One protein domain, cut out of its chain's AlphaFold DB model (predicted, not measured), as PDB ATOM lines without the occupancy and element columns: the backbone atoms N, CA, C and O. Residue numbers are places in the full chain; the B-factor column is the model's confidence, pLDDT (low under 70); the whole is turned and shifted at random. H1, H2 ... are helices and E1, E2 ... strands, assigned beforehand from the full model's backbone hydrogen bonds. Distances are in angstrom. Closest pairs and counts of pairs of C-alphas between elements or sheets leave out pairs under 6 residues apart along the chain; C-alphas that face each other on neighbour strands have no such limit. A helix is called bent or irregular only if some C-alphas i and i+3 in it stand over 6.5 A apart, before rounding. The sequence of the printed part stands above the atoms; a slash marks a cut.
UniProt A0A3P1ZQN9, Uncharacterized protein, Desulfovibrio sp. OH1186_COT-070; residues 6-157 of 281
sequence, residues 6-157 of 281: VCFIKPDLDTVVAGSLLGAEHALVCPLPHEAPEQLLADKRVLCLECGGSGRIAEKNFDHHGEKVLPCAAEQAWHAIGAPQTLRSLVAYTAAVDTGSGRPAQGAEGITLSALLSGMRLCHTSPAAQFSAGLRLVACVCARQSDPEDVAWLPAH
ATOM      1  N   VAL A   6       1.658 -46.178 -10.644       97.44
ATOM      2  CA  VAL A   6       1.128 -45.668 -11.912       97.44
ATOM      3  C   VAL A   6       2.287 -45.273 -12.805       97.44
ATOM      4  O   VAL A   6       3.102 -44.433 -12.425       97.44
ATOM      5  N   CYS A   7       2.329 -45.865 -13.988       97.81
ATOM      6  CA  CYS A   7       3.316 -45.593 -15.014       97.81
ATOM      7  C   CYS A   7       2.648 -44.885 -16.189       97.81
ATOM      8  O   CYS A   7       1.582 -45.298 -16.637       97.81
ATOM      9  N   PHE A   8       3.277 -43.827 -16.691       97.31
ATOM     10  CA  PHE A   8       2.828 -43.134 -17.897       97.31
ATOM     11  C   PHE A   8       3.989 -42.457 -18.600       97.31
ATOM     12  O   PHE A   8       5.003 -42.150 -17.980       97.31
ATOM     13  N   ILE A   9       3.821 -42.152 -19.882       93.88
ATOM     14  CA  ILE A   9       4.807 -41.368 -20.626       93.88
ATOM     15  C   ILE A   9       4.597 -39.866 -20.423       93.88
ATOM     16  O   ILE A   9       5.544 -39.126 -20.155       93.88
ATOM     17  N   LYS A  10       3.359 -39.389 -20.579       92.12
ATOM     18  CA  LYS A  10       3.040 -37.961 -20.572       92.12
ATOM     19  C   LYS A  10       1.721 -37.715 -19.839       92.12
ATOM     20  O   LYS A  10       0.759 -38.401 -20.121       92.12
ATOM     21  N   PRO A  11       1.639 -36.714 -18.951       94.94
ATOM     22  CA  PRO A  11       0.418 -36.419 -18.207       94.94
ATOM     23  C   PRO A  11      -0.459 -35.412 -18.968       94.94
ATOM     24  O   PRO A  11      -0.596 -34.254 -18.568       94.94
ATOM     25  N   ASP A  12      -0.991 -35.807 -20.122       94.19
ATOM     26  CA  ASP A  12      -2.042 -35.044 -20.808       94.19
ATOM     27  C   ASP A  12      -3.441 -35.390 -20.286       94.19
ATOM     28  O   ASP A  12      -3.589 -36.107 -19.298       94.19
ATOM     29  N   LEU A  13      -4.470 -34.779 -20.883       96.25
ATOM     30  CA  LEU A  13      -5.845 -34.902 -20.408       96.25
ATOM     31  C   LEU A  13      -6.306 -36.360 -20.379       96.25
ATOM     32  O   LEU A  13      -6.873 -36.767 -19.371       96.25
ATOM     33  N   ASP A  14      -6.027 -37.127 -21.430       96.88
ATOM     34  CA  ASP A  14      -6.448 -38.523 -21.524       96.88
ATOM     35  C   ASP A  14      -5.820 -39.381 -20.417       96.88
ATOM     36  O   ASP A  14      -6.526 -39.979 -19.603       96.88
ATOM     37  N   THR A  15      -4.494 -39.295 -20.272       97.75
ATOM     38  CA  THR A  15      -3.739 -39.962 -19.201       97.75
ATOM     39  C   THR A  15      -4.259 -39.597 -17.806       97.75
ATOM     40  O   THR A  15      -4.440 -40.457 -16.942       97.75
ATOM     41  N   VAL A  16      -4.486 -38.305 -17.554       98.25
ATOM     42  CA  VAL A  16      -4.911 -37.802 -16.240       98.25
ATOM     43  C   VAL A  16      -6.344 -38.224 -15.918       98.25
ATOM     44  O   VAL A  16      -6.611 -38.645 -14.790       98.25
ATOM     45  N   VAL A  17      -7.268 -38.136 -16.878       98.19
ATOM     46  CA  VAL A  17      -8.658 -38.566 -16.677       98.19
ATOM     47  C   VAL A  17      -8.704 -40.073 -16.450       98.19
ATOM     48  O   VAL A  17      -9.301 -40.498 -15.463       98.19
ATOM     49  N   ALA A  18      -8.001 -40.875 -17.257       98.06
ATOM     50  CA  ALA A  18      -7.881 -42.318 -17.037       98.06
ATOM     51  C   ALA A  18      -7.361 -42.643 -15.625       98.06
ATOM     52  O   ALA A  18      -7.936 -43.470 -14.916       98.06
ATOM     53  N   GLY A  19      -6.319 -41.937 -15.177       97.69
ATOM     54  CA  GLY A  19      -5.777 -42.071 -13.827       97.69
ATOM     55  C   GLY A  19      -6.793 -41.756 -12.728       97.69
ATOM     56  O   GLY A  19      -6.901 -42.513 -11.763       97.69
ATOM     57  N   SER A  20      -7.568 -40.679 -12.878       97.56
ATOM     58  CA  SER A  20      -8.604 -40.305 -11.907       97.56
ATOM     59  C   SER A  20      -9.728 -41.340 -11.847       97.56
ATOM     60  O   SER A  20     -10.123 -41.755 -10.761       97.56
ATOM     61  N   LEU A  21     -10.187 -41.845 -12.997       96.94
ATOM     62  CA  LEU A  21     -11.214 -42.894 -13.057       96.94
ATOM     63  C   LEU A  21     -10.775 -44.192 -12.357       96.94
ATOM     64  O   LEU A  21     -11.603 -44.912 -11.802       96.94
ATOM     65  N   LEU A  22      -9.473 -44.484 -12.359       96.56
ATOM     66  CA  LEU A  22      -8.895 -45.711 -11.805       96.56
ATOM     67  C   LEU A  22      -8.359 -45.552 -10.369       96.56
ATOM     68  O   LEU A  22      -7.793 -46.503  -9.808       96.56
ATOM     69  N   GLY A  23      -8.569 -44.387  -9.749       95.19
ATOM     70  CA  GLY A  23      -8.210 -44.113  -8.357       95.19
ATOM     71  C   GLY A  23      -6.699 -43.975  -8.134       95.19
ATOM     72  O   GLY A  23      -6.124 -44.670  -7.287       95.19
ATOM     73  N   ALA A  24      -6.032 -43.158  -8.955       95.69
ATOM     74  CA  ALA A  24      -4.584 -42.936  -8.925       95.69
ATOM     75  C   ALA A  24      -4.110 -41.869  -7.912       95.69
ATOM     76  O   ALA A  24      -2.909 -41.625  -7.815       95.69
ATOM     77  N   GLU A  25      -5.001 -41.242  -7.140       92.19
ATOM     78  CA  GLU A  25      -4.708 -40.079  -6.278       92.19
ATOM     79  C   GLU A  25      -3.657 -40.368  -5.201       92.19
ATOM     80  O   GLU A  25      -2.918 -39.478  -4.779       92.19
ATOM     81  N   HIS A  26      -3.579 -41.624  -4.763       89.50
ATOM     82  CA  HIS A  26      -2.649 -42.092  -3.734       89.50
ATOM     83  C   HIS A  26      -1.610 -43.082  -4.278       89.50
ATOM     84  O   HIS A  26      -0.982 -43.816  -3.511       89.50
ATOM     85  N   ALA A  27      -1.461 -43.155  -5.600       92.44
ATOM     86  CA  ALA A  27      -0.491 -44.034  -6.224       92.44
ATOM     87  C   ALA A  27       0.929 -43.454  -6.170       92.44
ATOM     88  O   ALA A  27       1.138 -42.241  -6.186       92.44
ATOM     89  N   LEU A  28       1.921 -44.342  -6.171       95.06
ATOM     90  CA  LEU A  28       3.293 -43.976  -6.490       95.06
ATOM     91  C   LEU A  28       3.382 -43.700  -7.994       95.06
ATOM     92  O   LEU A  28       3.161 -44.597  -8.806       95.06
ATOM     93  N   VAL A  29       3.712 -42.465  -8.355       96.38
ATOM     94  CA  VAL A  29       3.789 -42.028  -9.751       96.38
ATOM     95  C   VAL A  29       5.193 -42.266 -10.309       96.38
ATOM     96  O   VAL A  29       6.171 -41.750  -9.771       96.38
ATOM     97  N   CYS A  30       5.286 -43.013 -11.407       96.25
ATOM     98  CA  CYS A  30       6.528 -43.367 -12.090       96.25
ATOM     99  C   CYS A  30       6.456 -42.970 -13.577       96.25
ATOM    100  O   CYS A  30       6.066 -43.774 -14.424       96.25
ATOM    101  N   PRO A  31       6.801 -41.718 -13.929       95.88
ATOM    102  CA  PRO A  31       6.859 -41.302 -15.322       95.88
ATOM    103  C   PRO A  31       7.954 -42.063 -16.076       95.88
ATOM    104  O   PRO A  31       9.063 -42.231 -15.566       95.88
ATOM    105  N   LEU A  32       7.661 -42.476 -17.305       94.94
ATOM    106  CA  LEU A  32       8.549 -43.256 -18.156       94.94
ATOM    107  C   LEU A  32       9.061 -42.422 -19.341       94.94
ATOM    108  O   LEU A  32       8.296 -41.676 -19.957       94.94
ATOM    109  N   PRO A  33      10.345 -42.556 -19.720       88.50
ATOM    110  CA  PRO A  33      10.911 -41.829 -20.858       88.50
ATOM    111  C   PRO A  33      10.457 -42.389 -22.219       88.50
ATOM    112  O   PRO A  33      10.487 -41.679 -23.229       88.50
ATOM    113  N   HIS A  34      10.022 -43.647 -22.252       87.56
ATOM    114  CA  HIS A  34       9.576 -44.408 -23.422       87.56
ATOM    115  C   HIS A  34       8.481 -45.401 -23.004       87.56
ATOM    116  O   HIS A  34       8.037 -45.376 -21.857       87.56
ATOM    117  N   GLU A  35       8.049 -46.255 -23.930       91.19
ATOM    118  CA  GLU A  35       7.118 -47.352 -23.650       91.19
ATOM    119  C   GLU A  35       7.576 -48.191 -22.451       91.19
ATOM    120  O   GLU A  35       8.777 -48.348 -22.187       91.19
ATOM    121  N   ALA A  36       6.605 -48.684 -21.690       93.94
ATOM    122  CA  ALA A  36       6.852 -49.544 -20.554       93.94
ATOM    123  C   ALA A  36       7.414 -50.891 -21.039       93.94
ATOM    124  O   ALA A  36       6.895 -51.466 -21.997       93.94
ATOM    125  N   PRO A  37       8.462 -51.421 -20.387       94.56
ATOM    126  CA  PRO A  37       8.963 -52.748 -20.701       94.56
ATOM    127  C   PRO A  37       7.921 -53.819 -20.346       94.56
ATOM    128  O   PRO A  37       7.105 -53.635 -19.439       94.56
ATOM    129  N   GLU A  38       7.989 -54.970 -21.018       94.88
ATOM    130  CA  GLU A  38       7.009 -56.060 -20.884       94.88
ATOM    131  C   GLU A  38       6.814 -56.527 -19.432       94.88
ATOM    132  O   GLU A  38       5.707 -56.871 -19.031       94.88
ATOM    133  N   GLN A  39       7.862 -56.472 -18.602       94.50
ATOM    134  CA  GLN A  39       7.765 -56.831 -17.186       94.50
ATOM    135  C   GLN A  39       6.812 -55.915 -16.403       94.50
ATOM    136  O   GLN A  39       6.165 -56.385 -15.471       94.50
ATOM    137  N   LEU A  40       6.727 -54.627 -16.764       94.69
ATOM    138  CA  LEU A  40       5.751 -53.707 -16.173       94.69
ATOM    139  C   LEU A  40       4.359 -53.936 -16.765       94.69
ATOM    140  O   LEU A  40       3.398 -53.988 -16.004       94.69
ATOM    141  N   LEU A  41       4.260 -54.124 -18.086       95.19
ATOM    142  CA  LEU A  41       2.978 -54.340 -18.772       95.19
ATOM    143  C   LEU A  41       2.260 -55.621 -18.312       95.19
ATOM    144  O   LEU A  41       1.033 -55.653 -18.261       95.19
ATOM    145  N   ALA A  42       3.009 -56.668 -17.959       94.38
ATOM    146  CA  ALA A  42       2.460 -57.927 -17.458       94.38
ATOM    147  C   ALA A  42       2.101 -57.896 -15.954       94.38
ATOM    148  O   ALA A  42       1.414 -58.797 -15.455       94.38
ATOM    149  N   ASP A  43       2.558 -56.892 -15.192       94.31
ATOM    150  CA  ASP A  43       2.306 -56.806 -13.750       94.31
ATOM    151  C   ASP A  43       0.977 -56.106 -13.443       94.31
ATOM    152  O   ASP A  43       0.897 -54.887 -13.323       94.31
ATOM    153  N   LYS A  44      -0.064 -56.897 -13.150       92.94
ATOM    154  CA  LYS A  44      -1.414 -56.412 -12.785       92.94
ATOM    155  C   LYS A  44      -1.482 -55.544 -11.516       92.94
ATOM    156  O   LYS A  44      -2.573 -55.121 -11.104       92.94
ATOM    157  N   ARG A  45      -0.373 -55.338 -10.804       92.31
ATOM    158  CA  ARG A  45      -0.278 -54.408  -9.664       92.31
ATOM    159  C   ARG A  45       0.102 -52.997 -10.108       92.31
ATOM    160  O   ARG A  45      -0.162 -52.060  -9.354       92.31
ATOM    161  N   VAL A  46       0.688 -52.864 -11.292       95.56
ATOM    162  CA  VAL A  46       1.030 -51.601 -11.937       95.56
ATOM    163  C   VAL A  46      -0.161 -51.159 -12.785       95.56
ATOM    164  O   VAL A  46      -0.861 -51.978 -13.374       95.56
ATOM    165  N   LEU A  47      -0.446 -49.862 -12.772       96.81
ATOM    166  CA  LEU A  47      -1.388 -49.235 -13.685       96.81
ATOM    167  C   LEU A  47      -0.587 -48.512 -14.766       96.81
ATOM    168  O   LEU A  47       0.097 -47.535 -14.465       96.81
ATOM    169  N   CYS A  48      -0.669 -48.986 -16.003       97.69
ATOM    170  CA  CYS A  48       0.009 -48.377 -17.142       97.69
ATOM    171  C   CYS A  48      -0.988 -47.543 -17.948       97.69
ATOM    172  O   CYS A  48      -1.997 -48.065 -18.422       97.69
ATOM    173  N   LEU A  49      -0.705 -46.249 -18.082       97.62
ATOM    174  CA  LEU A  49      -1.534 -45.275 -18.791       97.62
ATOM    175  C   LEU A  49      -0.708 -44.654 -19.915       97.62
ATOM    176  O   LEU A  49       0.362 -44.111 -19.638       97.62
ATOM    177  N   GLU A  50      -1.171 -44.741 -21.159       95.50
ATOM    178  CA  GLU A  50      -0.538 -44.093 -22.319       95.50
ATOM    179  C   GLU A  50       0.980 -44.356 -22.406       95.50
ATOM    180  O   GLU A  50       1.805 -43.473 -22.665       95.50
ATOM    181  N   CYS A  51       1.383 -45.587 -22.075       94.62
ATOM    182  CA  CYS A  51       2.780 -46.012 -22.074       94.62
ATOM    183  C   CYS A  51       3.003 -47.382 -22.717       94.62
ATOM    184  O   CYS A  51       3.970 -48.065 -22.383       94.62
ATOM    185  N   GLY A  52       2.145 -47.761 -23.662       89.44
ATOM    186  CA  GLY A  52       2.187 -49.050 -24.343       89.44
ATOM    187  C   GLY A  52       1.191 -50.060 -23.774       89.44
ATOM    188  O   GLY A  52       0.422 -49.778 -22.855       89.44
ATOM    189  N   GLY A  53       1.205 -51.271 -24.336       87.19
ATOM    190  CA  GLY A  53       0.268 -52.329 -23.952       87.19
ATOM    191  C   GLY A  53      -1.146 -52.144 -24.509       87.19
ATOM    192  O   GLY A  53      -2.085 -52.714 -23.955       87.19
ATOM    193  N   SER A  54      -1.298 -51.377 -25.596       89.44
ATOM    194  CA  SER A  54      -2.551 -51.193 -26.338       89.44
ATOM    195  C   SER A  54      -3.402 -52.469 -26.412       89.44
ATOM    196  O   SER A  54      -2.963 -53.512 -26.901       89.44
ATOM    197  N   GLY A  55      -4.640 -52.383 -25.921       85.88
ATOM    198  CA  GLY A  55      -5.604 -53.490 -25.907       85.88
ATOM    199  C   GLY A  55      -5.481 -54.473 -24.731       85.88
ATOM    200  O   GLY A  55      -6.299 -55.387 -24.631       85.88
ATOM    201  N   ARG A  56      -4.528 -54.295 -23.806       93.81
ATOM    202  CA  ARG A  56      -4.327 -55.166 -22.626       93.81
ATOM    203  C   ARG A  56      -5.032 -54.634 -21.368       93.81
ATOM    204  O   ARG A  56      -4.474 -54.651 -20.270       93.81
ATOM    205  N   ILE A  57      -6.294 -54.215 -21.499       94.50
ATOM    206  CA  ILE A  57      -7.101 -53.640 -20.397       94.50
ATOM    207  C   ILE A  57      -7.223 -54.614 -19.212       94.50
ATOM    208  O   ILE A  57      -7.121 -54.211 -18.053       94.50
ATOM    209  N   ALA A  58      -7.366 -55.918 -19.477       92.88
ATOM    210  CA  ALA A  58      -7.442 -56.958 -18.440       92.88
ATOM    211  C   ALA A  58      -6.157 -57.088 -17.592       92.88
ATOM    212  O   ALA A  58      -6.162 -57.706 -16.521       92.88
ATOM    213  N   GLU A  59      -5.057 -56.511 -18.069       94.75
ATOM    214  CA  GLU A  59      -3.763 -56.441 -17.392       94.75
ATOM    215  C   GLU A  59      -3.508 -55.061 -16.767       94.75
ATOM    216  O   GLU A  59      -2.475 -54.869 -16.141       94.75
ATOM    217  N   LYS A  60      -4.490 -54.148 -16.840       95.88
ATOM    218  CA  LYS A  60      -4.424 -52.741 -16.407       95.88
ATOM    219  C   LYS A  60      -3.496 -51.863 -17.245       95.88
ATOM    220  O   LYS A  60      -2.903 -50.916 -16.728       95.88
ATOM    221  N   ASN A  61      -3.430 -52.152 -18.540       96.62
ATOM    222  CA  ASN A  61      -2.821 -51.273 -19.527       96.62
ATOM    223  C   ASN A  61      -3.930 -50.545 -20.292       96.62
ATOM    224  O   ASN A  61      -4.800 -51.193 -20.879       96.62
ATOM    225  N   PHE A  62      -3.897 -49.217 -20.259       97.06
ATOM    226  CA  PHE A  62      -4.851 -48.333 -20.922       97.06
ATOM    227  C   PHE A  62      -4.064 -47.457 -21.889       97.06
ATOM    228  O   PHE A  62      -3.313 -46.584 -21.459       97.06
ATOM    229  N   ASP A  63      -4.156 -47.777 -23.175       94.56
ATOM    230  CA  ASP A  63      -3.331 -47.192 -24.233       94.56
ATOM    231  C   ASP A  63      -3.977 -47.454 -25.599       94.56
ATOM    232  O   ASP A  63      -4.644 -48.480 -25.796       94.56
ATOM    233  N   HIS A  64      -3.772 -46.537 -26.542       90.94
ATOM    234  CA  HIS A  64      -4.346 -46.603 -27.890       90.94
ATOM    235  C   HIS A  64      -3.345 -46.300 -29.019       90.94
ATOM    236  O   HIS A  64      -3.725 -46.223 -30.188       90.94
ATOM    237  N   HIS A  65      -2.057 -46.174 -28.690       84.62
ATOM    238  CA  HIS A  65      -0.989 -45.821 -29.629       84.62
ATOM    239  C   HIS A  65      -0.467 -46.984 -30.496       84.62
ATOM    240  O   HIS A  65       0.433 -46.785 -31.313       84.62
ATOM    241  N   GLY A  66      -1.003 -48.197 -30.326       82.31
ATOM    242  CA  GLY A  66      -0.644 -49.376 -31.115       82.31
ATOM    243  C   GLY A  66      -1.157 -49.346 -32.561       82.31
ATOM    244  O   GLY A  66      -1.707 -48.365 -33.049       82.31
ATOM    245  N   GLU A  67      -0.999 -50.465 -33.274       77.88
ATOM    246  CA  GLU A  67      -1.387 -50.571 -34.693       77.88
ATOM    247  C   GLU A  67      -2.906 -50.553 -34.921       77.88
ATOM    248  O   GLU A  67      -3.382 -50.214 -36.006       77.88
ATOM    249  N   LYS A  68      -3.678 -50.947 -33.905       83.62
ATOM    250  CA  LYS A  68      -5.138 -51.000 -33.970       83.62
ATOM    251  C   LYS A  68      -5.724 -49.671 -33.524       83.62
ATOM    252  O   LYS A  68      -5.298 -49.107 -32.523       83.62
ATOM    253  N   VAL A  69      -6.771 -49.231 -34.216       85.56
ATOM    254  CA  VAL A  69      -7.592 -48.107 -33.760       85.56
ATOM    255  C   VAL A  69      -8.367 -48.556 -32.524       85.56
ATOM    256  O   VAL A  69      -9.229 -49.431 -32.610       85.56
ATOM    257  N   LEU A  70      -8.028 -47.978 -31.375       90.62
ATOM    258  CA  LEU A  70      -8.670 -48.226 -30.088       90.62
ATOM    259  C   LEU A  70      -9.215 -46.906 -29.516       90.62
ATOM    260  O   LEU A  70      -8.697 -45.841 -29.867       90.62
ATOM    261  N   PRO A  71     -10.233 -46.959 -28.636       93.31
ATOM    262  CA  PRO A  71     -10.642 -45.807 -27.832       93.31
ATOM    263  C   PRO A  71      -9.476 -45.260 -27.002       93.31
ATOM    264  O   PRO A  71      -8.587 -46.033 -26.648       93.31
ATOM    265  N   CYS A  72      -9.495 -43.975 -26.647       93.81
ATOM    266  CA  CYS A  72      -8.467 -43.361 -25.799       93.81
ATOM    267  C   CYS A  72      -8.442 -43.983 -24.381       93.81
ATOM    268  O   CYS A  72      -9.408 -44.648 -23.973       93.81
ATOM    269  N   ALA A  73      -7.365 -43.805 -23.607       96.69
ATOM    270  CA  ALA A  73      -7.230 -44.437 -22.291       96.69
ATOM    271  C   ALA A  73      -8.362 -44.067 -21.327       96.69
ATOM    272  O   ALA A  73      -8.804 -44.925 -20.559       96.69
ATOM    273  N   ALA A  74      -8.868 -42.831 -21.361       97.44
ATOM    274  CA  ALA A  74      -9.983 -42.410 -20.518       97.44
ATOM    275  C   ALA A  74     -11.269 -43.188 -20.832       97.44
ATOM    276  O   ALA A  74     -11.982 -43.588 -19.909       97.44
ATOM    277  N   GLU A  75     -11.557 -43.450 -22.109       97.25
ATOM    278  CA  GLU A  75     -12.723 -44.237 -22.521       97.25
ATOM    279  C   GLU A  75     -12.556 -45.717 -22.153       97.25
ATOM    280  O   GLU A  75     -13.468 -46.329 -21.590       97.25
ATOM    281  N   GLN A  76     -11.360 -46.278 -22.358       97.94
ATOM    282  CA  GLN A  76     -11.032 -47.633 -21.906       97.94
ATOM    283  C   GLN A  76     -11.195 -47.779 -20.380       97.94
ATOM    284  O   GLN A  76     -11.794 -48.746 -19.901       97.94
ATOM    285  N   ALA A  77     -10.698 -46.805 -19.610       97.88
ATOM    286  CA  ALA A  77     -10.813 -46.759 -18.155       97.88
ATOM    287  C   ALA A  77     -12.272 -46.649 -17.701       97.88
ATOM    288  O   ALA A  77     -12.693 -47.376 -16.802       97.88
ATOM    289  N   TRP A  78     -13.060 -45.793 -18.356       98.06
ATOM    290  CA  TRP A  78     -14.485 -45.630 -18.084       98.06
ATOM    291  C   TRP A  78     -15.259 -46.935 -18.274       98.06
ATOM    292  O   TRP A  78     -16.019 -47.332 -17.389       98.06
ATOM    293  N   HIS A  79     -15.017 -47.656 -19.372       98.00
ATOM    294  CA  HIS A  79     -15.616 -48.973 -19.585       98.00
ATOM    295  C   HIS A  79     -15.170 -49.996 -18.533       98.00
ATOM    296  O   HIS A  79     -16.005 -50.747 -18.025       98.00
ATOM    297  N   ALA A  80     -13.892 -49.994 -18.148       97.19
ATOM    298  CA  ALA A  80     -13.361 -50.916 -17.144       97.19
ATOM    299  C   ALA A  80     -13.986 -50.734 -15.748       97.19
ATOM    300  O   ALA A  80     -14.064 -51.701 -14.989       97.19
ATOM    301  N   ILE A  81     -14.465 -49.530 -15.413       96.88
ATOM    302  CA  ILE A  81     -15.169 -49.247 -14.149       96.88
ATOM    303  C   ILE A  81     -16.702 -49.363 -14.255       96.88
ATOM    304  O   ILE A  81     -17.412 -48.950 -13.340       96.88
ATOM    305  N   GLY A  82     -17.227 -49.919 -15.353       97.75
ATOM    306  CA  GLY A  82     -18.664 -50.146 -15.544       97.75
ATOM    307  C   GLY A  82     -19.421 -48.994 -16.208       97.75
ATOM    308  O   GLY A  82     -20.645 -48.956 -16.130       97.75
ATOM    309  N   ALA A  83     -18.713 -48.070 -16.860       97.31
ATOM    310  CA  ALA A  83     -19.275 -46.986 -17.663       97.31
ATOM    311  C   ALA A  83     -20.348 -46.130 -16.940       97.31
ATOM    312  O   ALA A  83     -21.454 -45.946 -17.459       97.31
ATOM    313  N   PRO A  84     -20.063 -45.581 -15.740       96.69
ATOM    314  CA  PRO A  84     -21.037 -44.789 -14.994       96.69
ATOM    315  C   PRO A  84     -21.499 -43.562 -15.790       96.69
ATOM    316  O   PRO A  84     -20.688 -42.765 -16.274       96.69
ATOM    317  N   GLN A  85     -22.820 -43.378 -15.875       95.25
ATOM    318  CA  GLN A  85     -23.447 -42.313 -16.668       95.25
ATOM    319  C   GLN A  85     -23.052 -40.904 -16.194       95.25
ATOM    320  O   GLN A  85     -22.957 -39.992 -17.011       95.25
ATOM    321  N   THR A  86     -22.762 -40.729 -14.902       94.62
ATOM    322  CA  THR A  86     -22.315 -39.453 -14.316       94.62
ATOM    323  C   THR A  86     -20.977 -38.963 -14.872       94.62
ATOM    324  O   THR A  86     -20.716 -37.766 -14.850       94.62
ATOM    325  N   LEU A  87     -20.137 -39.861 -15.399       95.50
ATOM    326  CA  LEU A  87     -18.816 -39.530 -15.948       95.50
ATOM    327  C   LEU A  87     -18.817 -39.441 -17.478       95.50
ATOM    328  O   LEU A  87     -17.809 -39.067 -18.074       95.50
ATOM    329  N   ARG A  88     -19.952 -39.742 -18.124       94.50
ATOM    330  CA  ARG A  88     -20.062 -39.806 -19.585       94.50
ATOM    331  C   ARG A  88     -19.660 -38.497 -20.267       94.50
ATOM    332  O   ARG A  88     -18.969 -38.548 -21.276       94.50
ATOM    333  N   SER A  89     -20.071 -37.350 -19.721       93.19
ATOM    334  CA  SER A  89     -19.736 -36.036 -20.295       93.19
ATOM    335  C   SER A  89     -18.223 -35.782 -20.288       93.19
ATOM    336  O   SER A  89     -17.642 -35.461 -21.321       93.19
ATOM    337  N   LEU A  90     -17.555 -36.042 -19.157       95.75
ATOM    338  CA  LEU A  90     -16.102 -35.898 -19.025       95.75
ATOM    339  C   LEU A  90     -15.335 -36.799 -20.003       95.75
ATOM    340  O   LEU A  90     -14.365 -36.357 -20.620       95.75
ATOM    341  N   VAL A  91     -15.764 -38.052 -20.144       96.19
ATOM    342  CA  VAL A  91     -15.103 -39.036 -21.012       96.19
ATOM    343  C   VAL A  91     -15.307 -38.682 -22.480       96.19
ATOM    344  O   VAL A  91     -14.333 -38.628 -23.224       96.19
ATOM    345  N   ALA A  92     -16.536 -38.344 -22.885       94.12
ATOM    346  CA  ALA A  92     -16.832 -37.912 -24.250       94.12
ATOM    347  C   ALA A  92     -16.047 -36.645 -24.628       94.12
ATOM    348  O   ALA A  92     -15.456 -36.575 -25.704       94.12
ATOM    349  N   TYR A  93     -15.976 -35.674 -23.715       93.56
ATOM    350  CA  TYR A  93     -15.142 -34.486 -23.867       93.56
ATOM    351  C   TYR A  93     -13.663 -34.838 -24.049       93.56
ATOM    352  O   TYR A  93     -12.995 -34.305 -24.934       93.56
ATOM    353  N   THR A  94     -13.146 -35.738 -23.213       94.88
ATOM    354  CA  THR A  94     -11.740 -36.156 -23.256       94.88
ATOM    355  C   THR A  94     -11.409 -36.830 -24.581       94.88
ATOM    356  O   THR A  94     -10.448 -36.425 -25.230       94.88
ATOM    357  N   ALA A  95     -12.252 -37.756 -25.041       92.62
ATOM    358  CA  ALA A  95     -12.096 -38.416 -26.335       92.62
ATOM    359  C   ALA A  95     -12.156 -37.421 -27.512       92.62
ATOM    360  O   ALA A  95     -11.368 -37.516 -28.456       92.62
ATOM    361  N   ALA A  96     -13.040 -36.418 -27.451       89.62
ATOM    362  CA  ALA A  96     -13.122 -35.357 -28.458       89.62
ATOM    363  C   ALA A  96     -11.864 -34.468 -28.482       89.62
ATOM    364  O   ALA A  96     -11.386 -34.074 -29.548       89.62
ATOM    365  N   VAL A  97     -11.297 -34.154 -27.310       88.75
ATOM    366  CA  VAL A  97     -10.025 -33.418 -27.189       88.75
ATOM    367  C   VAL A  97      -8.868 -34.231 -27.758       88.75
ATOM    368  O   VAL A  97      -8.047 -33.670 -28.481       88.75
ATOM    369  N   ASP A  98      -8.806 -35.517 -27.421       88.19
ATOM    370  CA  ASP A  98      -7.722 -36.421 -27.795       88.19
ATOM    371  C   ASP A  98      -7.679 -36.672 -29.310       88.19
ATOM    372  O   ASP A  98      -6.675 -36.427 -29.978       88.19
ATOM    373  N   THR A  99      -8.826 -37.035 -29.886       79.38
ATOM    374  CA  THR A  99      -8.956 -37.310 -31.325       79.38
ATOM    375  C   THR A  99      -9.016 -36.046 -32.187       79.38
ATOM    376  O   THR A  99      -8.923 -36.122 -33.414       79.38
ATOM    377  N   GLY A 100      -9.224 -34.876 -31.575       74.38
ATOM    378  CA  GLY A 100      -9.477 -33.620 -32.283       74.38
ATOM    379  C   GLY A 100     -10.785 -33.615 -33.088       74.38
ATOM    380  O   GLY A 100     -10.956 -32.760 -33.959       74.38
ATOM    381  N   SER A 101     -11.691 -34.562 -32.830       67.81
ATOM    382  CA  SER A 101     -12.967 -34.718 -33.531       67.81
ATOM    383  C   SER A 101     -14.133 -34.157 -32.711       67.81
ATOM    384  O   SER A 101     -14.091 -34.124 -31.484       67.81
ATOM    385  N   GLY A 102     -15.178 -33.662 -33.382       59.81
ATOM    386  CA  GLY A 102     -16.436 -33.275 -32.725       59.81
ATOM    387  C   GLY A 102     -16.410 -31.993 -31.885       59.81
ATOM    388  O   GLY A 102     -17.448 -31.621 -31.348       59.81
ATOM    389  N   ARG A 103     -15.281 -31.279 -31.790       58.53
ATOM    390  CA  ARG A 103     -15.256 -29.946 -31.168       58.53
ATOM    391  C   ARG A 103     -15.693 -28.892 -32.190       58.53
ATOM    392  O   ARG A 103     -15.188 -28.923 -33.316       58.53
ATOM    393  N   PRO A 104     -16.581 -27.947 -31.830       44.50
ATOM    394  CA  PRO A 104     -16.849 -26.798 -32.683       44.50
ATOM    395  C   PRO A 104     -15.530 -26.098 -33.035       44.50
ATOM    396  O   PRO A 104     -14.609 -26.040 -32.212       44.50
ATOM    397  N   ALA A 105     -15.425 -25.574 -34.262       47.28
ATOM    398  CA  ALA A 105     -14.320 -24.697 -34.641       47.28
ATOM    399  C   ALA A 105     -14.161 -23.614 -33.561       47.28
ATOM    400  O   ALA A 105     -15.165 -23.063 -33.117       47.28
ATOM    401  N   GLN A 106     -12.923 -23.392 -33.098       46.78
ATOM    402  CA  GLN A 106     -12.571 -22.506 -31.979       46.78
ATOM    403  C   GLN A 106     -13.509 -21.288 -31.886       46.78
ATOM    404  O   GLN A 106     -13.421 -20.379 -32.705       46.78
ATOM    405  N   GLY A 107     -14.411 -21.308 -30.902       41.50
ATOM    406  CA  GLY A 107     -15.460 -20.297 -30.738       41.50
ATOM    407  C   GLY A 107     -16.281 -20.409 -29.448       41.50
ATOM    408  O   GLY A 107     -17.090 -19.530 -29.178       41.50
ATOM    409  N   ALA A 108     -16.076 -21.441 -28.620       45.78
ATOM    410  CA  ALA A 108     -16.632 -21.445 -27.271       45.78
ATOM    411  C   ALA A 108     -15.792 -20.498 -26.402       45.78
ATOM    412  O   ALA A 108     -14.630 -20.782 -26.113       45.78
ATOM    413  N   GLU A 109     -16.377 -19.372 -26.004       54.72
ATOM    414  CA  GLU A 109     -15.770 -18.324 -25.164       54.72
ATOM    415  C   GLU A 109     -15.408 -18.800 -23.733       54.72
ATOM    416  O   GLU A 109     -14.913 -18.023 -22.918       54.72
ATOM    417  N   GLY A 110     -15.630 -20.081 -23.417       72.25
ATOM    418  CA  GLY A 110     -15.445 -20.673 -22.094       72.25
ATOM    419  C   GLY A 110     -14.014 -21.117 -21.773       72.25
ATOM    420  O   GLY A 110     -13.221 -21.524 -22.629       72.25
ATOM    421  N   ILE A 111     -13.684 -21.092 -20.481       90.06
ATOM    422  CA  ILE A 111     -12.458 -21.696 -19.954       90.06
ATOM    423  C   ILE A 111     -12.705 -23.197 -19.824       90.06
ATOM    424  O   ILE A 111     -13.454 -23.622 -18.952       90.06
ATOM    425  N   THR A 112     -12.054 -23.999 -20.665       93.62
ATOM    426  CA  THR A 112     -12.234 -25.460 -20.670       93.62
ATOM    427  C   THR A 112     -11.238 -26.187 -19.757       93.62
ATOM    428  O   THR A 112     -10.128 -25.703 -19.504       93.62
ATOM    429  N   LEU A 113     -11.570 -27.415 -19.341       95.31
ATOM    430  CA  LEU A 113     -10.672 -28.272 -18.558       95.31
ATOM    431  C   LEU A 113      -9.343 -28.537 -19.290       95.31
ATOM    432  O   LEU A 113      -8.268 -28.442 -18.696       95.31
ATOM    433  N   SER A 114      -9.389 -28.787 -20.603       93.94
ATOM    434  CA  SER A 114      -8.196 -28.969 -21.442       93.94
ATOM    435  C   SER A 114      -7.289 -27.730 -21.471       93.94
ATOM    436  O   SER A 114      -6.060 -27.862 -21.526       93.94
ATOM    437  N   ALA A 115      -7.866 -26.523 -21.391       92.75
ATOM    438  CA  ALA A 115      -7.107 -25.277 -21.330       92.75
ATOM    439  C   ALA A 115      -6.389 -25.131 -19.982       92.75
ATOM    440  O   ALA A 115      -5.194 -24.819 -19.967       92.75
ATOM    441  N   LEU A 116      -7.070 -25.440 -18.873       96.00
ATOM    442  CA  LEU A 116      -6.460 -25.441 -17.541       96.00
ATOM    443  C   LEU A 116      -5.356 -26.497 -17.416       96.00
ATOM    444  O   LEU A 116      -4.270 -26.167 -16.947       96.00
ATOM    445  N   LEU A 117      -5.568 -27.732 -17.889       95.81
ATOM    446  CA  LEU A 117      -4.515 -28.758 -17.883       95.81
ATOM    447  C   LEU A 117      -3.315 -28.355 -18.747       95.81
ATOM    448  O   LEU A 117      -2.166 -28.577 -18.363       95.81
ATOM    449  N   SER A 118      -3.557 -27.731 -19.900       93.19
ATOM    450  CA  SER A 118      -2.477 -27.212 -20.745       93.19
ATOM    451  C   SER A 118      -1.660 -26.141 -20.024       93.19
ATOM    452  O   SER A 118      -0.436 -26.146 -20.124       93.19
ATOM    453  N   GLY A 119      -2.324 -25.249 -19.284       95.19
ATOM    454  CA  GLY A 119      -1.682 -24.252 -18.430       95.19
ATOM    455  C   GLY A 119      -0.903 -24.864 -17.268       95.19
ATOM    456  O   GLY A 119       0.247 -24.509 -17.036       95.19
ATOM    457  N   MET A 120      -1.489 -25.857 -16.597       96.31
ATOM    458  CA  MET A 120      -0.875 -26.601 -15.495       96.31
ATOM    459  C   MET A 120       0.474 -27.202 -15.906       96.31
ATOM    460  O   MET A 120       1.464 -27.061 -15.187       96.31
ATOM    461  N   ARG A 121       0.555 -27.790 -17.105       94.06
ATOM    462  CA  ARG A 121       1.799 -28.369 -17.637       94.06
ATOM    463  C   ARG A 121       2.923 -27.349 -17.849       94.06
ATOM    464  O   ARG A 121       4.078 -27.748 -17.942       94.06
ATOM    465  N   LEU A 122       2.603 -26.057 -17.929       93.69
ATOM    466  CA  LEU A 122       3.586 -24.972 -18.027       93.69
ATOM    467  C   LEU A 122       4.079 -24.497 -16.653       93.69
ATOM    468  O   LEU A 122       5.115 -23.847 -16.574       93.69
ATOM    469  N   CYS A 123       3.344 -24.804 -15.581       96.00
ATOM    470  CA  CYS A 123       3.665 -24.368 -14.222       96.00
ATOM    471  C   CYS A 123       4.476 -25.397 -13.423       96.00
ATOM    472  O   CYS A 123       5.118 -25.028 -12.444       96.00
ATOM    473  N   HIS A 124       4.456 -26.669 -13.823       94.69
ATOM    474  CA  HIS A 124       5.137 -27.757 -13.115       94.69
ATOM    475  C   HIS A 124       6.259 -28.349 -13.958       94.69
ATOM    476  O   HIS A 124       6.060 -28.668 -15.130       94.69
ATOM    477  N   THR A 125       7.430 -28.550 -13.356       89.69
ATOM    478  CA  THR A 125       8.626 -29.046 -14.055       89.69
ATOM    479  C   THR A 125       8.696 -30.569 -14.136       89.69
ATOM    480  O   THR A 125       9.240 -31.094 -15.106       89.69
ATOM    481  N   SER A 126       8.145 -31.294 -13.157       95.62
ATOM    482  CA  SER A 126       8.176 -32.759 -13.149       95.62
ATOM    483  C   SER A 126       6.872 -33.358 -13.697       95.62
ATOM    484  O   SER A 126       5.784 -32.898 -13.336       95.62
ATOM    485  N   PRO A 127       6.936 -34.422 -14.522       95.75
ATOM    486  CA  PRO A 127       5.730 -35.097 -15.006       95.75
ATOM    487  C   PRO A 127       4.867 -35.675 -13.874       95.75
ATOM    488  O   PRO A 127       3.646 -35.685 -13.980       95.75
ATOM    489  N   ALA A 128       5.484 -36.104 -12.768       96.50
ATOM    490  CA  ALA A 128       4.759 -36.582 -11.595       96.50
ATOM    491  C   ALA A 128       3.923 -35.467 -10.941       96.50
ATOM    492  O   ALA A 128       2.740 -35.669 -10.684       96.50
ATOM    493  N   ALA A 129       4.499 -34.273 -10.743       96.12
ATOM    494  CA  ALA A 129       3.759 -33.129 -10.209       96.12
ATOM    495  C   ALA A 129       2.645 -32.679 -11.163       96.12
ATOM    496  O   ALA A 129       1.545 -32.367 -10.710       96.12
ATOM    497  N   GLN A 130       2.902 -32.706 -12.478       97.25
ATOM    498  CA  GLN A 130       1.877 -32.428 -13.487       97.25
ATOM    499  C   GLN A 130       0.700 -33.407 -13.384       97.25
ATOM    500  O   GLN A 130      -0.451 -32.984 -13.356       97.25
ATOM    501  N   PHE A 131       0.979 -34.707 -13.280       97.88
ATOM    502  CA  PHE A 131      -0.059 -35.725 -13.141       97.88
ATOM    503  C   PHE A 131      -0.889 -35.518 -11.871       97.88
ATOM    504  O   PHE A 131      -2.109 -35.418 -11.956       97.88
ATOM    505  N   SER A 132      -0.248 -35.351 -10.710       96.75
ATOM    506  CA  SER A 132      -0.950 -35.100  -9.444       96.75
ATOM    507  C   SER A 132      -1.787 -33.814  -9.469       96.75
ATOM    508  O   SER A 132      -2.928 -33.810  -9.007       96.75
ATOM    509  N   ALA A 133      -1.263 -32.725 -10.042       97.12
ATOM    510  CA  ALA A 133      -2.018 -31.483 -10.209       97.12
ATOM    511  C   ALA A 133      -3.201 -31.655 -11.176       97.12
ATOM    512  O   ALA A 133      -4.275 -31.102 -10.939       97.12
ATOM    513  N   GLY A 134      -3.024 -32.448 -12.235       97.69
ATOM    514  CA  GLY A 134      -4.083 -32.831 -13.161       97.69
ATOM    515  C   GLY A 134      -5.201 -33.624 -12.481       97.69
ATOM    516  O   GLY A 134      -6.367 -33.264 -12.637       97.69
ATOM    517  N   LEU A 135      -4.858 -34.641 -11.680       97.56
ATOM    518  CA  LEU A 135      -5.835 -35.435 -10.922       97.56
ATOM    519  C   LEU A 135      -6.695 -34.541 -10.025       97.56
ATOM    520  O   LEU A 135      -7.911 -34.701  -9.973       97.56
ATOM    521  N   ARG A 136      -6.081 -33.543  -9.377       96.38
ATOM    522  CA  ARG A 136      -6.797 -32.556  -8.559       96.38
ATOM    523  C   ARG A 136      -7.821 -31.759  -9.373       96.38
ATOM    524  O   ARG A 136      -8.949 -31.596  -8.920       96.38
ATOM    525  N   LEU A 137      -7.450 -31.279 -10.564       96.81
ATOM    526  CA  LEU A 137      -8.370 -30.541 -11.443       96.81
ATOM    527  C   LEU A 137      -9.556 -31.414 -11.868       96.81
ATOM    528  O   LEU A 137     -10.701 -30.970 -11.782       96.81
ATOM    529  N   VAL A 138      -9.294 -32.661 -12.275       97.12
ATOM    530  CA  VAL A 138     -10.349 -33.612 -12.663       97.12
ATOM    531  C   VAL A 138     -11.267 -33.918 -11.480       97.12
ATOM    532  O   VAL A 138     -12.486 -33.849 -11.626       97.12
ATOM    533  N   ALA A 139     -10.712 -34.156 -10.289       95.31
ATOM    534  CA  ALA A 139     -11.495 -34.391  -9.078       95.31
ATOM    535  C   ALA A 139     -12.432 -33.215  -8.750       95.31
ATOM    536  O   ALA A 139     -13.594 -33.437  -8.411       95.31
ATOM    537  N   CYS A 140     -11.970 -31.968  -8.905       94.94
ATOM    538  CA  CYS A 140     -12.801 -30.776  -8.722       94.94
ATOM    539  C   CYS A 140     -13.982 -30.717  -9.708       94.94
ATOM    540  O   CYS A 140     -15.102 -30.403  -9.297       94.94
ATOM    541  N   VAL A 141     -13.752 -31.036 -10.987       94.19
ATOM    542  CA  VAL A 141     -14.807 -31.076 -12.017       94.19
ATOM    543  C   VAL A 141     -15.815 -32.190 -11.728       94.19
ATOM    544  O   VAL A 141     -17.021 -31.939 -11.732       94.19
ATOM    545  N   CYS A 142     -15.335 -33.392 -11.391       93.88
ATOM    546  CA  CYS A 142     -16.177 -34.534 -11.036       93.88
ATOM    547  C   CYS A 142     -17.034 -34.264  -9.792       93.88
ATOM    548  O   CYS A 142     -18.235 -34.527  -9.805       93.88
ATOM    549  N   ALA A 143     -16.445 -33.704  -8.730       92.56
ATOM    550  CA  ALA A 143     -17.142 -33.443  -7.469       92.56
ATOM    551  C   ALA A 143     -18.320 -32.470  -7.629       92.56
ATOM    552  O   ALA A 143     -19.320 -32.586  -6.922       92.56
ATOM    553  N   ARG A 144     -18.220 -31.524  -8.568       92.31
ATOM    554  CA  ARG A 144     -19.288 -30.564  -8.877       92.31
ATOM    555  C   ARG A 144     -20.188 -30.989 -10.033       92.31
ATOM    556  O   ARG A 144     -21.092 -30.231 -10.368       92.31
ATOM    557  N   GLN A 145     -19.924 -32.142 -10.653       90.00
ATOM    558  CA  GLN A 145     -20.590 -32.592 -11.883       90.00
ATOM    559  C   GLN A 145     -20.636 -31.481 -12.945       90.00
ATOM    560  O   GLN A 145     -21.648 -31.270 -13.609       90.00
ATOM    561  N   SER A 146     -19.552 -30.705 -13.036       88.19
ATOM    562  CA  SER A 146     -19.482 -29.558 -13.937       88.19
ATOM    563  C   SER A 146     -19.202 -29.997 -15.365       88.19
ATOM    564  O   SER A 146     -18.551 -31.018 -15.598       88.19
ATOM    565  N   ASP A 147     -19.661 -29.191 -16.315       90.94
ATOM    566  CA  ASP A 147     -19.327 -29.357 -17.720       90.94
ATOM    567  C   ASP A 147     -17.812 -29.128 -17.928       90.94
ATOM    568  O   ASP A 147     -17.301 -28.072 -17.551       90.94
ATOM    569  N   PRO A 148     -17.052 -30.085 -18.490       92.44
ATOM    570  CA  PRO A 148     -15.631 -29.885 -18.782       92.44
ATOM    571  C   PRO A 148     -15.364 -28.824 -19.871       92.44
ATOM    572  O   PRO A 148     -14.215 -28.381 -20.024       92.44
ATOM    573  N   GLU A 149     -16.385 -28.414 -20.630       91.38
ATOM    574  CA  GLU A 149     -16.309 -27.310 -21.592       91.38
ATOM    575  C   GLU A 149     -16.421 -25.932 -20.928       91.38
ATOM    576  O   GLU A 149     -15.884 -24.965 -21.468       91.38
ATOM    577  N   ASP A 150     -17.002 -25.846 -19.729       91.50
ATOM    578  CA  ASP A 150     -17.105 -24.605 -18.959       91.50
ATOM    579  C   ASP A 150     -16.742 -24.815 -17.483       91.50
ATOM    580  O   ASP A 150     -17.548 -25.172 -16.620       91.50
ATOM    581  N   VAL A 151     -15.474 -24.539 -17.184       93.81
ATOM    582  CA  VAL A 151     -14.910 -24.600 -15.836       93.81
ATOM    583  C   VAL A 151     -14.427 -23.232 -15.360       93.81
ATOM    584  O   VAL A 151     -13.535 -23.164 -14.517       93.81
ATOM    585  N   ALA A 152     -15.006 -22.130 -15.857       93.31
ATOM    586  CA  ALA A 152     -14.611 -20.766 -15.480       93.31
ATOM    587  C   ALA A 152     -14.752 -20.478 -13.972       93.31
ATOM    588  O   ALA A 152     -14.008 -19.672 -13.408       93.31
ATOM    589  N   TRP A 153     -15.654 -21.189 -13.291       94.56
ATOM    590  CA  TRP A 153     -15.807 -21.115 -11.839       94.56
ATOM    591  C   TRP A 153     -14.541 -21.549 -11.088       94.56
ATOM    592  O   TRP A 153     -14.285 -21.046  -9.998       94.56
ATOM    593  N   LEU A 154     -13.748 -22.476 -11.630       95.19
ATOM    594  CA  LEU A 154     -12.597 -23.038 -10.930       95.19
ATOM    595  C   LEU A 154     -11.481 -21.999 -10.725       95.19
ATOM    596  O   LEU A 154     -11.137 -21.750  -9.574       95.19
ATOM    597  N   PRO A 155     -10.950 -21.322 -11.763       95.81
ATOM    598  CA  PRO A 155      -9.952 -20.269 -11.575       95.81
ATOM    599  C   PRO A 155     -10.481 -19.069 -10.773       95.81
ATOM    600  O   PRO A 155      -9.712 -18.437 -10.059       95.81
ATOM    601  N   ALA A 156     -11.792 -18.801 -10.785       94.00
ATOM    602  CA  ALA A 156     -12.380 -17.756  -9.944       94.00
ATOM    603  C   ALA A 156     -12.292 -18.054  -8.428       94.00
ATOM    604  O   ALA A 156     -12.355 -17.125  -7.626       94.00
ATOM    605  N   HIS A 157     -12.141 -19.324  -8.031       94.38
ATOM    606  CA  HIS A 157     -12.159 -19.751  -6.623       94.38
ATOM    607  C   HIS A 157     -10.913 -20.546  -6.195       94.38
ATOM    608  O   HIS A 157     -10.760 -20.856  -5.015       94.38
TER     609      HIS A 157
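Overview. This is residues 6 to 157 of the 281 residues of an uncharacterized protein of Desulfovibrio sp. OH1186_COT-070 (UniProt A0A3P1ZQN9). One short helix, H1, forms the core, with a small three-stranded sheet on one side of it and two helical hairpins, H3 with H4 and H5 with H6, packed round it through H3, H4 and H6. H2 lies at the sheet's end of the domain, and H7 lies away from the other helices. The printed part has 152 residues, with elements in the order E1 H1 E2 H2 E3 H3 H4 H5 H6 H7; the sheet, in the order E2 E1 E3, is parallel, and the class is mostly helix. The whole is compact, with a radius of gyration of the C-alphas of 14.8 A and spans of 45 by 31 by 25 A.

Arrangement. In the sheet, inner strand E1, residues 6 to 8, has edge strands E2, residues 28 to 31, and E3, residues 46 to 49, as parallel neighbours. N 30 and O 6 are 2.8 A apart, and N 7 and O 47 are 2.8 A apart, both within hydrogen-bond range. H1, residues 13 to 21, is on the sheet at a height over the sheet of 9.4 A, over E3. E1, H1, E2 form a strand-helix-strand unit, two parallel neighbour strands joined through a helix, with a right-handed crossover. E2, H2, residues 38 to 41, and E3 form a split unit, with E1 between its strands, also right-handed; H2 only grazes the sheet. H1 touches H3, residues 73 to 80, at a shallow tilt of 25 degrees, the same way; the closest C-alphas, of Ala 18 and Ala 74, are 4.1 A apart. H1 touches H4, residues 85 to 99, with closest C-alphas Asp 14 and Thr 94 at 6.1 A. H3 and H4 form a hairpin, closest at C-alphas of Glu 75 and Val 91, 5.9 A. H6, residues 127 to 143, touches H1 at a steep tilt of 63 degrees, with closest C-alphas Ser 20 and Leu 135 at 5.7 A; it only grazes the sheet. H5, residues 113 to 123, forms a hairpin with H6, closest at C-alphas of Arg 121 and Gln 130, 5.8 A. H7, residues 153 to 157, is only just apart from H6, with closest C-alphas at 8.0 A. Every O i to N i+4 pair is within hydrogen-bond range in H1, H3, H6 and H7; the count is 9 of 11 in H4 and 6 of 7 in H5, and H2 is too short for such a pair.

Along the chain. E1 begins at C-alpha 6, (1.128, -45.668, -11.912). H6 is 24.1 A long and H4 21.2 A; H4 is irregular, with C-alphas 86 and 89 7.4 A apart. H7 ends at C-alpha 157, (-12.159, -19.751, -6.623).

Size, cuts and confidence. The C-alphas farthest apart, of Gln 39 and Glu 109, are 45.8 A apart. The printed part has no cut; the links E3 to H3 and H4 to H5 are long. The mean pLDDT of the printed part is 91.3, and residues 101 to 109 are under 70.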